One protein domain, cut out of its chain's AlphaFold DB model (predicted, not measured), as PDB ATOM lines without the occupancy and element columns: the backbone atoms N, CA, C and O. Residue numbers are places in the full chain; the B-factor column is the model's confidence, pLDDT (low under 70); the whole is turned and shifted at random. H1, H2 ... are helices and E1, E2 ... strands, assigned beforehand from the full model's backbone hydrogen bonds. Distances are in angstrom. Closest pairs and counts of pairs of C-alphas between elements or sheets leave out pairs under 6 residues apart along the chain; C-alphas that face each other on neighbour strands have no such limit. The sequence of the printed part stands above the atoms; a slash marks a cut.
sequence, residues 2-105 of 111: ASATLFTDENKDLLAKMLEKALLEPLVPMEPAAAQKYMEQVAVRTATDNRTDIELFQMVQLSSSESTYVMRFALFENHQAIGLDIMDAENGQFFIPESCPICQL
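Overview. This is residues 2 to 105 of the 111 residues of an uncharacterized protein of uncultured marine bacterium 581 (UniProt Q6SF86). A strongly twisted sheet of six strands curls round one helix, H2, while a long helix, H3, covers the sheet's other side. The short H1 lies over E2 at the sheet's edge, near the first turns of H2. The printed part has 104 residues with three named helices and six named strands, and along the chain H1 and H2 come first, then E1, then H3, then the five strands E2 to E6; the class is mixed, helices and strands, and the neighbour strands are antiparallel, with E4 having E3 on one side and both E5 and E6 on the other side. The whole is compact and rounded, with a radius of gyration of the C-alphas of 12.7 A and spans of 35 by 30 by 20 A.

Arrangement. E4, residues 80 to 88, bends by 54 degrees at residue 85 and has three neighbours. On one side of it is E3, residues 68 to 76, antiparallel at 153 degrees, with N 70 and O 87 2.8 A apart, within hydrogen-bond range. On the other side are E5, residues 94 to 97, beside residues 85 to 87, with N 95 and O 86 at 2.7 A, and E6, residues 102 to 104, beside residues 80 to 82, with N 81 and O 103 at 2.9 A. E2, residues 54 to 63, is an edge strand beside E3, with N 58 and O 73 at 2.8 A. E1, residues 27 to 30, is an edge strand beside E5, with N 28 and O 96 at 2.9 A. E2, E3, E4 and E5 form a meander, each strand the antiparallel neighbour of the one before, through three hairpins. The sheet curls round H2, residues 9 to 23; the closest C-alphas of H2 and E2 are those of Ala 16 and Leu 62, 6.1 A apart. H3, residues 32 to 49, is on the sheet too, and its closest C-alphas to E4 are those of Met 39 and Leu 84, 5.8 A apart. H2 and H3 are apart. H1, residues 2 to 6, is on the sheet at a height over the sheet of 8.4 A, only just over E2, on which 3 of its C-alphas fall. H1 and H2 are close but not clearly touching, with the C-alphas of Leu 6 and Lys 12 6.7 A apart. In H2 and H3 every O i to N i+4 pair is within hydrogen-bond range; in H1 0 of 1 is, beside 2 of 2 O i to N i+3 pairs.

Along the chain. H1, residues 2 to 6, begins at C-alpha 2 at (197.655, 130.252, 198.946). H2, residues 9 to 23, is 21.3 A long, and E1 holds residues 27 to 30. H3, residues 32 to 49, is 25.6 A long and begins at C-alpha 32 at (200.774, 139.367, 221.432). E2, E3 and E4 are 25.3, 25.0 and 23.9 A long. E5 holds residues 94 to 97, and E6 ends at C-alpha 104 at (185.053, 128.851, 202.617).

Size, cuts and confidence. The two C-alphas farthest apart are those of Arg 51 and Glu 66, 36.9 A. The printed part has no cut, and its links are tight. The mean pLDDT of the printed part is 88.2, and residues 2 to 6 are under 70.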
ATOM      1  N   ALA A   2     198.314 129.968 197.660       59.84
ATOM      2  CA  ALA A   2     197.655 130.252 198.946       59.84
ATOM      3  C   ALA A   2     197.366 131.733 199.306       59.84
ATOM      4  O   ALA A   2     196.222 132.151 199.439       59.84
ATOM      5  N   SER A   3     198.414 132.561 199.429       60.88
ATOM      6  CA  SER A   3     198.281 133.981 199.794       60.88
ATOM      7  C   SER A   3     197.487 134.778 198.745       60.88
ATOM      8  O   SER A   3     196.669 135.616 199.101       60.88
ATOM      9  N   ALA A   4     197.638 134.459 197.453       62.97
ATOM     10  CA  ALA A   4     196.880 135.112 196.383       62.97
ATOM     11  C   ALA A   4     195.378 134.789 196.447       62.97
ATOM     12  O   ALA A   4     194.572 135.638 196.078       62.97
ATOM     13  N   THR A   5     195.007 133.613 196.966       66.50
ATOM     14  CA  THR A   5     193.607 133.235 197.195       66.50
ATOM     15  C   THR A   5     192.941 134.179 198.195       66.50
ATOM     16  O   THR A   5     191.847 134.658 197.932       66.50
ATOM     17  N   LEU A   6     193.611 134.542 199.294       65.44
ATOM     18  CA  LEU A   6     193.057 135.474 200.291       65.44
ATOM     19  C   LEU A   6     192.826 136.891 199.739       65.44
ATOM     20  O   LEU A   6     191.954 137.604 200.226       65.44
ATOM     21  N   PHE A   7     193.600 137.309 198.734       76.06
ATOM     22  CA  PHE A   7     193.578 138.677 198.208       76.06
ATOM     23  C   PHE A   7     192.742 138.858 196.931       76.06
ATOM     24  O   PHE A   7     192.802 139.941 196.334       76.06
ATOM     25  N   THR A   8     191.962 137.858 196.507       78.94
ATOM     26  CA  THR A   8     190.946 138.065 195.461       78.94
ATOM     27  C   THR A   8     189.865 139.016 195.974       78.94
ATOM     28  O   THR A   8     189.597 139.067 197.174       78.94
ATOM     29  N   ASP A   9     189.251 139.803 195.090       75.81
ATOM     30  CA  ASP A   9     188.263 140.804 195.522       75.81
ATOM     31  C   ASP A   9     187.030 140.156 196.174       75.81
ATOM     32  O   ASP A   9     186.534 140.657 197.178       75.81
ATOM     33  N   GLU A  10     186.621 138.978 195.697       79.62
ATOM     34  CA  GLU A  10     185.560 138.177 196.320       79.62
ATOM     35  C   GLU A  10     185.925 137.732 197.747       79.62
ATOM     36  O   GLU A  10     185.124 137.880 198.675       79.62
ATOM     37  N   ASN A  11     187.145 137.227 197.951       85.12
ATOM     38  CA  ASN A  11     187.570 136.763 199.267       85.12
ATOM     39  C   ASN A  11     187.814 137.940 200.223       85.12
ATOM     40  O   ASN A  11     187.497 137.820 201.400       85.12
ATOM     41  N   LYS A  12     188.271 139.106 199.748       83.25
ATOM     42  CA  LYS A  12     188.396 140.315 200.586       83.25
ATOM     43  C   LYS A  12     187.066 140.733 201.210       83.25
ATOM     44  O   LYS A  12     187.028 140.987 202.414       83.25
ATOM     45  N   ASP A  13     185.987 140.759 200.430       84.88
ATOM     46  CA  ASP A  13     184.651 141.097 200.937       84.88
ATOM     47  C   ASP A  13     184.166 140.074 201.976       84.88
ATOM     48  O   ASP A  13     183.527 140.429 202.971       84.88
ATOM     49  N   LEU A  14     184.480 138.792 201.768       88.00
ATOM     50  CA  LEU A  14     184.161 137.728 202.715       88.00
ATOM     51  C   LEU A  14     184.942 137.878 204.030       88.00
ATOM     52  O   LEU A  14     184.349 137.793 205.107       88.00
ATOM     53  N   LEU A  15     186.247 138.150 203.950       88.75
ATOM     54  CA  LEU A  15     187.116 138.364 205.110       88.75
ATOM     55  C   LEU A  15     186.708 139.622 205.894       88.75
ATOM     56  O   LEU A  15     186.705 139.598 207.124       88.75
ATOM     57  N   ALA A  16     186.299 140.697 205.213       87.38
ATOM     58  CA  ALA A  16     185.785 141.903 205.862       87.38
ATOM     59  C   ALA A  16     184.508 141.617 206.670       87.38
ATOM     60  O   ALA A  16     184.421 141.983 207.842       87.38
ATOM     61  N   LYS A  17     183.553 140.866 206.102       87.69
ATOM     62  CA  LYS A  17     182.342 140.429 206.824       87.69
ATOM     63  C   LYS A  17     182.657 139.513 208.005       87.69
ATOM     64  O   LYS A  17     181.972 139.568 209.025       87.69
ATOM     65  N   MET A  18     183.674 138.656 207.885       89.44
ATOM     66  CA  MET A  18     184.139 137.841 209.012       89.44
ATOM     67  C   MET A  18     184.677 138.701 210.147       89.44
ATOM     68  O   MET A  18     184.340 138.433 211.299       89.44
ATOM     69  N   LEU A  19     185.487 139.715 209.829       89.62
ATOM     70  CA  LEU A  19     185.984 140.653 210.828       89.62
ATOM     71  C   LEU A  19     184.817 141.351 211.524       89.62
ATOM     72  O   LEU A  19     184.754 141.324 212.745       89.62
ATOM     73  N   GLU A  20     183.873 141.921 210.769       89.06
ATOM     74  CA  GLU A  20     182.696 142.581 211.348       89.06
ATOM     75  C   GLU A  20     181.946 141.651 212.300       89.06
ATOM     76  O   GLU A  20     181.635 142.038 213.422       89.06
ATOM     77  N   LYS A  21     181.721 140.396 211.898       87.88
ATOM     78  CA  LYS A  21     181.072 139.408 212.760       87.88
ATOM     79  C   LYS A  21     181.874 139.131 214.033       87.88
ATOM     80  O   LYS A  21     181.279 139.056 215.100       87.88
ATOM     81  N   ALA A  22     183.195 138.990 213.932       88.81
ATOM     82  CA  ALA A  22     184.049 138.757 215.094       88.81
ATOM     83  C   ALA A  22     184.058 139.960 216.054       88.81
ATOM     84  O   ALA A  22     184.064 139.768 217.264       88.81
ATOM     85  N   LEU A  23     183.995 141.188 215.527       88.50
ATOM     86  CA  LEU A  23     183.896 142.416 216.324       88.50
ATOM     87  C   LEU A  23     182.542 142.564 217.047       88.50
ATOM     88  O   LEU A  23     182.458 143.309 218.021       88.50
ATOM     89  N   LEU A  24     181.485 141.880 216.590       88.12
ATOM     90  CA  LEU A  24     180.181 141.845 217.272       88.12
ATOM     91  C   LEU A  24     180.153 140.883 218.470       88.12
ATOM     92  O   LEU A  24     179.225 140.945 219.279       88.12
ATOM     93  N   GLU A  25     181.132 139.985 218.575       86.81
ATOM     94  CA  GLU A  25     181.267 139.051 219.689       86.81
ATOM     95  C   GLU A  25     182.186 139.624 220.783       86.81
ATOM     96  O   GLU A  25     183.006 140.507 220.517       86.81
ATOM     97  N   PRO A  26     182.072 139.154 222.040       88.50
ATOM     98  CA  PRO A  26     182.992 139.548 223.095       88.50
ATOM     99  C   PRO A  26     184.451 139.272 222.715       88.50
ATOM    100  O   PRO A  26     184.824 138.161 222.332       88.50
ATOM    101  N   LEU A  27     185.287 140.299 222.872       90.06
ATOM    102  CA  LEU A  27     186.717 140.242 222.598       90.06
ATOM    103  C   LEU A  27     187.507 140.276 223.902       90.06
ATOM    104  O   LEU A  27     187.297 141.146 224.752       90.06
ATOM    105  N   VAL A  28     188.457 139.355 224.044       92.00
ATOM    106  CA  VAL A  28     189.342 139.304 225.211       92.00
ATOM    107  C   VAL A  28     190.696 139.910 224.844       92.00
ATOM    108  O   VAL A  28     191.373 139.368 223.966       92.00
ATOM    109  N   PRO A  29     191.128 141.008 225.494       92.88
ATOM    110  CA  PRO A  29     192.455 141.560 225.263       92.88
ATOM    111  C   PRO A  29     193.521 140.569 225.735       92.88
ATOM    112  O   PRO A  29     193.409 139.970 226.808       92.88
ATOM    113  N   MET A  30     194.566 140.391 224.931       93.12
ATOM    114  CA  MET A  30     195.637 139.445 225.218       93.12
ATOM    115  C   MET A  30     196.990 139.982 224.752       93.12
ATOM    116  O   MET A  30     197.078 140.720 223.776       93.12
ATOM    117  N   GLU A  31     198.058 139.591 225.446       92.31
ATOM    118  CA  GLU A  31     199.425 139.908 225.033       92.31
ATOM    119  C   GLU A  31     199.783 139.220 223.701       92.31
ATOM    120  O   GLU A  31     199.439 138.045 223.523       92.31
ATOM    121  N   PRO A  32     200.541 139.867 222.792       88.25
ATOM    122  CA  PRO A  32     200.774 139.367 221.432       88.25
ATOM    123  C   PRO A  32     201.334 137.936 221.370       88.25
ATOM    124  O   PRO A  32     200.872 137.104 220.589       88.25
ATOM    125  N   ALA A  33     202.316 137.623 222.222       89.88
ATOM    126  CA  ALA A  33     202.947 136.303 222.255       89.88
ATOM    127  C   ALA A  33     201.997 135.209 222.775       89.88
ATOM    128  O   ALA A  33     202.048 134.064 222.319       89.88
ATOM    129  N   ALA A  34     201.124 135.557 223.725       90.88
ATOM    130  CA  ALA A  34     200.110 134.644 224.238       90.88
ATOM    131  C   ALA A  34     199.006 134.421 223.196       90.88
ATOM    132  O   ALA A  34     198.638 133.271 222.955       90.88
ATOM    133  N   ALA A  35     198.565 135.495 222.529       90.94
ATOM    134  CA  ALA A  35     197.569 135.453 221.466       90.94
ATOM    135  C   ALA A  35     198.015 134.538 220.322       90.94
ATOM    136  O   ALA A  35     197.297 133.605 219.970       90.94
ATOM    137  N   GLN A  36     199.242 134.728 219.825       89.75
ATOM    138  CA  GLN A  36     199.817 133.880 218.781       89.75
ATOM    139  C   GLN A  36     199.816 132.400 219.179       89.75
ATOM    140  O   GLN A  36     199.291 131.565 218.449       89.75
ATOM    141  N   LYS A  37     200.393 132.066 220.339       92.19
ATOM    142  CA  LYS A  37     200.534 130.667 220.762       92.19
ATOM    143  C   LYS A  37     199.178 129.993 220.962       92.19
ATOM    144  O   LYS A  37     199.010 128.833 220.594       92.19
ATOM    145  N   TYR A  38     198.230 130.705 221.566       91.25
ATOM    146  CA  TYR A  38     196.875 130.207 221.759       91.25
ATOM    147  C   TYR A  38     196.191 129.954 220.410       91.25
ATOM    148  O   TYR A  38     195.647 128.877 220.180       91.25
ATOM    149  N   MET A  39     196.300 130.901 219.480       93.50
ATOM    150  CA  MET A  39     195.640 130.808 218.184       93.50
ATOM    151  C   MET A  39     196.246 129.776 217.238       93.50
ATOM    152  O   MET A  39     195.514 129.118 216.503       93.50
ATOM    153  N   GLU A  40     197.554 129.546 217.303       93.31
ATOM    154  CA  GLU A  40     198.182 128.428 216.595       93.31
ATOM    155  C   GLU A  40     197.613 127.079 217.071       93.31
ATOM    156  O   GLU A  40     197.329 126.204 216.253       93.31
ATOM    157  N   GLN A  41     197.362 126.915 218.376       93.69
ATOM    158  CA  GLN A  41     196.728 125.702 218.909       93.69
ATOM    159  C   GLN A  41     195.277 125.551 218.436       93.69
ATOM    160  O   GLN A  41     194.866 124.443 218.084       93.69
ATOM    161  N   VAL A  42     194.513 126.649 218.391       93.62
ATOM    162  CA  VAL A  42     193.135 126.659 217.870       93.62
ATOM    163  C   VAL A  42     193.106 126.281 216.387       93.62
ATOM    164  O   VAL A  42     192.296 125.442 215.984       93.62
ATOM    165  N   ALA A  43     194.015 126.830 215.580       94.44
ATOM    166  CA  ALA A  43     194.123 126.507 214.161       94.44
ATOM    167  C   ALA A  43     194.462 125.025 213.937       94.44
ATOM    168  O   ALA A  43     193.788 124.356 213.156       94.44
ATOM    169  N   VAL A  44     195.448 124.483 214.666       94.88
ATOM    170  CA  VAL A  44     195.834 123.058 214.581       94.88
ATOM    171  C   VAL A  44     194.680 122.149 214.987       94.88
ATOM    172  O   VAL A  44     194.419 121.130 214.339       94.88
ATOM    173  N   ARG A  45     193.957 122.520 216.049       94.31
ATOM    174  CA  ARG A  45     192.788 121.768 216.496       94.31
ATOM    175  C   ARG A  45     191.696 121.756 215.429       94.31
ATOM    176  O   ARG A  45     191.178 120.690 215.115       94.31
ATOM    177  N   THR A  46     191.407 122.915 214.848       93.44
ATOM    178  CA  THR A  46     190.391 123.062 213.799       93.44
ATOM    179  C   THR A  46     190.758 122.266 212.548       93.44
ATOM    180  O   THR A  46     189.915 121.551 212.017       93.44
ATOM    181  N   ALA A  47     192.020 122.324 212.111       93.25
ATOM    182  CA  ALA A  47     192.519 121.540 210.983       93.25
ATOM    183  C   ALA A  47     192.316 120.030 211.221       93.25
ATOM    184  O   ALA A  47     191.750 119.326 210.383       93.25
ATOM    185  N   THR A  48     192.656 119.560 212.429       94.25
ATOM    186  CA  THR A  48     192.446 118.165 212.850       94.25
ATOM    187  C   THR A  48     190.965 117.774 212.815       94.25
ATOM    188  O   THR A  48     190.615 116.735 212.253       94.25
ATOM    189  N   ASP A  49     190.088 118.601 213.393       92.50
ATOM    190  CA  ASP A  49     188.645 118.340 213.445       92.50
ATOM    191  C   ASP A  49     188.021 118.340 212.028       92.50
ATOM    192  O   ASP A  49     187.144 117.522 211.738       92.50
ATOM    193  N   ASN A  50     188.545 119.166 211.115       88.62
ATOM    194  CA  ASN A  50     188.112 119.264 209.716       88.62
ATOM    195  C   ASN A  50     188.820 118.287 208.759       88.62
ATOM    196  O   ASN A  50     188.511 118.279 207.567       88.62
ATOM    197  N   ARG A  51     189.735 117.441 209.258       92.81
ATOM    198  CA  ARG A  51     190.544 116.496 208.456       92.81
ATOM    199  C   ARG A  51     191.284 117.173 207.298       92.81
ATOM    200  O   ARG A  51     191.289 116.673 206.174       92.81
ATOM    201  N   THR A  52     191.882 118.318 207.582       93.00
ATOM    202  CA  THR A  52     192.694 119.098 206.648       93.00
ATOM    203  C   THR A  52     193.988 119.525 207.336       93.00
ATOM    204  O   THR A  52     194.126 119.360 208.549       93.00
ATOM    205  N   ASP A  53     194.924 120.072 206.571       93.38
ATOM    206  CA  ASP A  53     196.186 120.603 207.070       93.38
ATOM    207  C   ASP A  53     196.226 122.129 206.927       93.38
ATOM    208  O   ASP A  53     195.501 122.731 206.128       93.38
ATOM    209  N   ILE A  54     197.062 122.770 207.747       93.19
ATOM    210  CA  ILE A  54     197.303 124.212 207.669       93.19
ATOM    211  C   ILE A  54     198.270 124.473 206.523       93.19
ATOM    212  O   ILE A  54     199.424 124.056 206.576       93.19
ATOM    213  N   GLU A  55     197.814 125.221 205.526       91.88
ATOM    214  CA  GLU A  55     198.643 125.642 204.405       91.88
ATOM    215  C   GLU A  55     199.542 126.819 204.809       91.88
ATOM    216  O   GLU A  55     200.747 126.803 204.556       91.88
ATOM    217  N   LEU A  56     198.978 127.846 205.463       91.69
ATOM    218  CA  LEU A  56     199.743 128.979 205.992       91.69
ATOM    219  C   LEU A  56     198.986 129.789 207.048       91.69
ATOM    220  O   LEU A  56     197.765 129.709 207.168       91.69
ATOM    221  N   PHE A  57     199.729 130.647 207.747       91.56
ATOM    222  CA  PHE A  57     199.183 131.750 208.533       91.56
ATOM    223  C   PHE A  57     199.453 133.078 207.822       91.56
ATOM    224  O   PHE A  57     200.582 133.339 207.407       91.56
ATOM    225  N   GLN A  58     198.438 133.932 207.704       90.12
ATOM    226  CA  GLN A  58     198.538 135.230 207.041       90.12
ATOM    227  C   GLN A  58     197.885 136.319 207.886       90.12
ATOM    228  O   GLN A  58     196.736 136.198 208.295       90.12
ATOM    229  N   MET A  59     198.605 137.419 208.086       90.75
ATOM    230  CA  MET A  59     198.022 138.662 208.585       90.75
ATOM    231  C   MET A  59     197.386 139.420 207.425       90.75
ATOM    232  O   MET A  59     198.051 139.641 206.406       90.75
ATOM    233  N   VAL A  60     196.128 139.820 207.584       90.12
ATOM    234  CA  VAL A  60     195.389 140.606 206.595       90.12
ATOM    235  C   VAL A  60     194.876 141.869 207.268       90.12
ATOM    236  O   VAL A  60     194.162 141.811 208.268       90.12
ATOM    237  N   GLN A  61     195.262 143.019 206.718       89.94
ATOM    238  CA  GLN A  61     194.717 144.303 207.136       89.94
ATOM    239  C   GLN A  61     193.329 144.476 206.519       89.94
ATOM    240  O   GLN A  61     193.163 144.377 205.304       89.94
ATOM    241  N   LEU A  62     192.348 144.735 207.371       88.50
ATOM    242  CA  LEU A  62     190.942 144.857 207.035       88.50
ATOM    243  C   LEU A  62     190.417 146.154 207.652       88.50
ATOM    244  O   LEU A  62     190.665 146.464 208.818       88.50
ATOM    245  N   SER A  63     189.703 146.937 206.857       81.12
ATOM    246  CA  SER A  63     189.024 148.141 207.327       81.12
ATOM    247  C   SER A  63     187.610 147.788 207.765       81.12
ATOM    248  O   SER A  63     186.841 147.258 206.963       81.12
ATOM    249  N   SER A  64     187.271 148.113 209.008       76.25
ATOM    250  CA  SER A  64     185.884 148.229 209.451       76.25
ATOM    251  C   SER A  64     185.388 149.658 209.192       76.25
ATOM    252  O   SER A  64     186.170 150.555 208.874       76.25
ATOM    253  N   SER A  65     184.081 149.876 209.331       71.88
ATOM    254  CA  SER A  65     183.448 151.193 209.181       71.88
ATOM    255  C   SER A  65     184.019 152.274 210.113       71.88
ATOM    256  O   SER A  65     183.980 153.450 209.757       71.88
ATOM    257  N   GLU A  66     184.574 151.885 211.267       70.12
ATOM    258  CA  GLU A  66     185.061 152.816 212.299       70.12
ATOM    259  C   GLU A  66     186.591 152.822 212.467       70.12
ATOM    260  O   GLU A  66     187.157 153.880 212.732       70.12
ATOM    261  N   SER A  67     187.271 151.687 212.254       82.06
ATOM    262  CA  SER A  67     188.712 151.529 212.517       82.06
ATOM    263  C   SER A  67     189.375 150.510 211.587       82.06
ATOM    264  O   SER A  67     188.721 149.702 210.920       82.06
ATOM    265  N   THR A  68     190.710 150.537 211.544       89.69
ATOM    266  CA  THR A  68     191.516 149.544 210.821       89.69
ATOM    267  C   THR A  68     191.984 148.455 211.772       89.69
ATOM    268  O   THR A  68     192.589 148.738 212.802       89.69
ATOM    269  N   TYR A  69     191.775 147.203 211.379       91.56
ATOM    270  CA  TYR A  69     192.222 146.040 212.128       91.56
ATOM    271  C   TYR A  69     193.139 145.176 211.270       91.56
ATOM    272  O   TYR A  69     193.069 145.169 210.042       91.56
ATOM    273  N   VAL A  70     194.007 144.415 211.919       92.38
ATOM    274  CA  VAL A  70     194.769 143.342 211.289       92.38
ATOM    275  C   VAL A  70     194.289 142.041 211.895       92.38
ATOM    276  O   VAL A  70     194.477 141.808 213.082       92.38
ATOM    277  N   MET A  71     193.665 141.194 211.089       92.94
ATOM    278  CA  MET A  71     193.221 139.881 211.537       92.94
ATOM    279  C   MET A  71     194.185 138.815 211.025       92.94
ATOM    280  O   MET A  71     194.590 138.828 209.856       92.94
ATOM    281  N   ARG A  72     194.567 137.892 211.908       93.44
ATOM    282  CA  ARG A  72     195.348 136.717 211.535       93.44
ATOM    283  C   ARG A  72     194.408 135.635 211.034       93.44
ATOM    284  O   ARG A  72     193.438 135.290 211.702       93.44
ATOM    285  N   PHE A  73     194.736 135.064 209.888       92.94
ATOM    286  CA  PHE A  73     194.030 133.932 209.316       92.94
ATOM    287  C   PHE A  73     194.939 132.714 209.261       92.94
ATOM    288  O   PHE A  73     196.114 132.836 208.910       92.94
ATOM    289  N   ALA A  74     194.390 131.543 209.570       94.25
ATOM    290  CA  ALA A  74     194.955 130.275 209.122       94.25
ATOM    291  C   ALA A  74     194.189 129.822 207.879       94.25
ATOM    292  O   ALA A  74     192.963 129.711 207.914       94.25
ATOM    293  N   LEU A  75     194.919 129.584 206.792       92.25
ATOM    294  CA  LEU A  75     194.400 128.998 205.565       92.25
ATOM    295  C   LEU A  75     194.653 127.494 205.599       92.25
ATOM    296  O   LEU A  75     195.759 127.057 205.920       92.25
ATOM    297  N   PHE A  76     193.632 126.721 205.267       93.06
ATOM    298  CA  PHE A  76     193.687 125.271 205.183       93.06
ATOM    299  C   PHE A  76     193.751 124.809 203.722       93.06
ATOM    300  O   PHE A  76     193.250 125.491 202.825       93.06
ATOM    301  N   GLU A  77     194.308 123.619 203.487       90.19
ATOM    302  CA  GLU A  77     194.469 123.046 202.138       90.19
ATOM    303  C   GLU A  77     193.138 122.816 201.398       90.19
ATOM    304  O   GLU A  77     193.099 122.716 200.174       90.19
ATOM    305  N   ASN A  78     192.024 122.744 202.126       88.81
ATOM    306  CA  ASN A  78     190.678 122.611 201.568       88.81
ATOM    307  C   ASN A  78     190.020 123.965 201.216       88.81
ATOM    308  O   ASN A  78     188.793 124.048 201.107       88.81
ATOM    309  N   HIS A  79     190.818 125.027 201.072       87.38
ATOM    310  CA  HIS A  79     190.376 126.395 200.785       87.38
ATOM    311  C   HIS A  79     189.477 127.015 201.867       87.38
ATOM    312  O   HIS A  79     188.751 127.973 201.603       87.38
ATOM    313  N   GLN A  80     189.505 126.497 203.092       90.69
ATOM    314  CA  GLN A  80     188.862 127.147 204.230       90.69
ATOM    315  C   GLN A  80     189.833 128.085 204.935       90.69
ATOM    316  O   GLN A  80     191.018 127.784 205.065       90.69
ATOM    317  N   ALA A  81     189.323 129.198 205.451       92.12
ATOM    318  CA  ALA A  81     190.086 130.095 206.303       92.12
ATOM    319  C   ALA A  81     189.400 130.262 207.656       92.12
ATOM    320  O   ALA A  81     188.188 130.474 207.723       92.12
ATOM    321  N   ILE A  82     190.184 130.200 208.729       93.75
ATOM    322  CA  ILE A  82     189.753 130.552 210.083       93.75
ATOM    323  C   ILE A  82     190.348 131.903 210.472       93.75
ATOM    324  O   ILE A  82     191.548 132.122 210.314       93.75
ATOM    325  N   GLY A  83     189.509 132.800 210.979       93.19
ATOM    326  CA  GLY A  83     189.932 134.039 211.615       93.19
ATOM    327  C   GLY A  83     190.317 133.781 213.071       93.19
ATOM    328  O   GLY A  83     189.538 133.195 213.816       93.19
ATOM    329  N   LEU A  84     191.519 134.203 213.454       93.75
ATOM    330  CA  LEU A  84     192.148 133.923 214.742       93.75
ATOM    331  C   LEU A  84     192.138 135.178 215.628       93.75
ATOM    332  O   LEU A  84     191.076 135.645 216.020       93.75
ATOM    333  N   ASP A  85     193.304 135.743 215.945       94.00
ATOM    334  CA  ASP A  85     193.437 137.000 216.678       94.00
ATOM    335  C   ASP A  85     193.233 138.229 215.785       94.00
ATOM    336  O   ASP A  85     193.548 138.233 214.591       94.00
ATOM    337  N   ILE A  86     192.722 139.291 216.405       93.88
ATOM    338  CA  ILE A  86     192.505 140.605 215.805       93.88
ATOM    339  C   ILE A  86     193.419 141.595 216.520       93.88
ATOM    340  O   ILE A  86     193.384 141.705 217.739       93.88
ATOM    341  N   MET A  87     194.223 142.336 215.774       93.75
ATOM    342  CA  MET A  87     195.010 143.453 216.275       93.75
ATOM    343  C   MET A  87     194.349 144.757 215.845       93.75
ATOM    344  O   MET A  87     194.102 144.974 214.659       93.75
ATOM    345  N   ASP A  88     194.089 145.641 216.798       91.50
ATOM    346  CA  ASP A  88     193.737 147.025 216.500       91.50
ATOM    347  C   ASP A  88     194.984 147.751 215.977       91.50
ATOM    348  O   ASP A  88     196.029 147.785 216.632       91.50
ATOM    349  N   ALA A  89     194.902 148.279 214.754       89.50
ATOM    350  CA  ALA A  89     196.046 148.898 214.095       89.50
ATOM    351  C   ALA A  89     196.414 150.266 214.695       89.50
ATOM    352  O   ALA A  89     197.526 150.741 214.463       89.50
ATOM    353  N   GLU A  90     195.513 150.903 215.447       87.12
ATOM    354  CA  GLU A  90     195.739 152.225 216.033       87.12
ATOM    355  C   GLU A  90     196.583 152.150 217.305       87.12
ATOM    356  O   GLU A  90     197.478 152.971 217.513       87.12
ATOM    357  N   ASN A  91     196.311 151.161 218.157       87.88
ATOM    358  CA  ASN A  91     196.967 151.016 219.460       87.88
ATOM    359  C   ASN A  91     197.839 149.752 219.583       87.88
ATOM    360  O   ASN A  91     198.591 149.633 220.551       87.88
ATOM    361  N   GLY A  92     197.780 148.830 218.615       88.62
ATOM    362  CA  GLY A  92     198.547 147.582 218.613       88.62
ATOM    363  C   GLY A  92     198.052 146.527 219.609       88.62
ATOM    364  O   GLY A  92     198.747 145.535 219.834       88.62
ATOM    365  N   GLN A  93     196.882 146.723 220.223       91.62
ATOM    366  CA  GLN A  93     196.284 145.766 221.149       91.62
ATOM    367  C   GLN A  93     195.763 144.551 220.382       91.62
ATOM    368  O   GLN A  93     195.037 144.683 219.397       91.62
ATOM    369  N   PHE A  94     196.098 143.360 220.876       93.38
ATOM    370  CA  PHE A  94     195.560 142.105 220.362       93.38
ATOM    371  C   PHE A  94     194.317 141.685 221.137       93.38
ATOM    372  O   PHE A  94     194.242 141.822 222.362       93.38
ATOM    373  N   PHE A  95     193.375 141.118 220.402       92.81
ATOM    374  CA  PHE A  95     192.088 140.644 220.857       92.81
ATOM    375  C   PHE A  95     191.865 139.222 220.367       92.81
ATOM    376  O   PHE A  95     192.133 138.888 219.211       92.81
ATOM    377  N   ILE A  96     191.351 138.391 221.263       92.75
ATOM    378  CA  ILE A  96     190.907 137.041 220.958       92.75
ATOM    379  C   ILE A  96     189.379 137.049 220.868       92.75
ATOM    380  O   ILE A  96     188.742 137.410 221.864       92.75
ATOM    381  N   PRO A  97     188.786 136.669 219.722       90.12
ATOM    382  CA  PRO A  97     187.348 136.476 219.642       90.12
ATOM    383  C   PRO A  97     186.932 135.237 220.437       90.12
ATOM    384  O   PRO A  97     187.657 134.241 220.481       90.12
ATOM    385  N   GLU A  98     185.754 135.298 221.060       86.25
ATOM    386  CA  GLU A  98     185.177 134.166 221.793       86.25
ATOM    387  C   GLU A  98     184.984 132.942 220.885       86.25
ATOM    388  O   GLU A  98     185.303 131.816 221.280       86.25
ATOM    389  N   SER A  99     184.524 133.163 219.649       87.12
ATOM    390  CA  SER A  99     184.489 132.143 218.609       87.12
ATOM    391  C   SER A  99     185.316 132.565 217.393       87.12
ATOM    392  O   SER A  99     185.198 133.672 216.874       87.12
ATOM    393  N   CYS A 100     186.192 131.674 216.928       89.75
ATOM    394  CA  CYS A 100     186.991 131.911 215.729       89.75
ATOM    395  C   CYS A 100     186.127 131.644 214.483       89.75
ATOM    396  O   CYS A 100     185.746 130.488 214.253       89.75
ATOM    397  N   PRO A 101     185.782 132.664 213.673       89.50
ATOM    398  CA  PRO A 101     184.934 132.464 212.507       89.50
ATOM    399  C   PRO A 101     185.674 131.656 211.439       89.50
ATOM    400  O   PRO A 101     186.860 131.864 211.199       89.50
ATOM    401  N   ILE A 102     184.956 130.771 210.748       91.19
ATOM    402  CA  ILE A 102     185.475 129.993 209.615       91.19
ATOM    403  C   ILE A 102     184.677 130.362 208.366       91.19
ATOM    404  O   ILE A 102     183.449 130.470 208.426       91.19
ATOM    405  N   CYS A 103     185.354 130.526 207.233       88.81
ATOM    406  CA  CYS A 103     184.719 130.688 205.930       88.81
ATOM    407  C   CYS A 103     185.330 129.756 204.880       88.81
ATOM    408  O   CYS A 103     186.457 129.282 205.022       88.81
ATOM    409  N   GLN A 104     184.565 129.506 203.821       89.56
ATOM    410  CA  GLN A 104     185.053 128.851 202.617       89.56
ATOM    411  C   GLN A 104     185.477 129.935 201.628       89.56
ATOM    412  O   GLN A 104     184.647 130.756 201.241       89.56
ATOM    413  N   LEU A 105     186.744 129.935 201.227       86.81
ATOM    414  CA  LEU A 105     187.241 130.834 200.196       86.81
ATOM    415  C   LEU A 105     186.859 130.306 198.814       86.81
ATOM    416  O   LEU A 105     186.820 129.092 198.588       86.81
TER     417      LEU A 105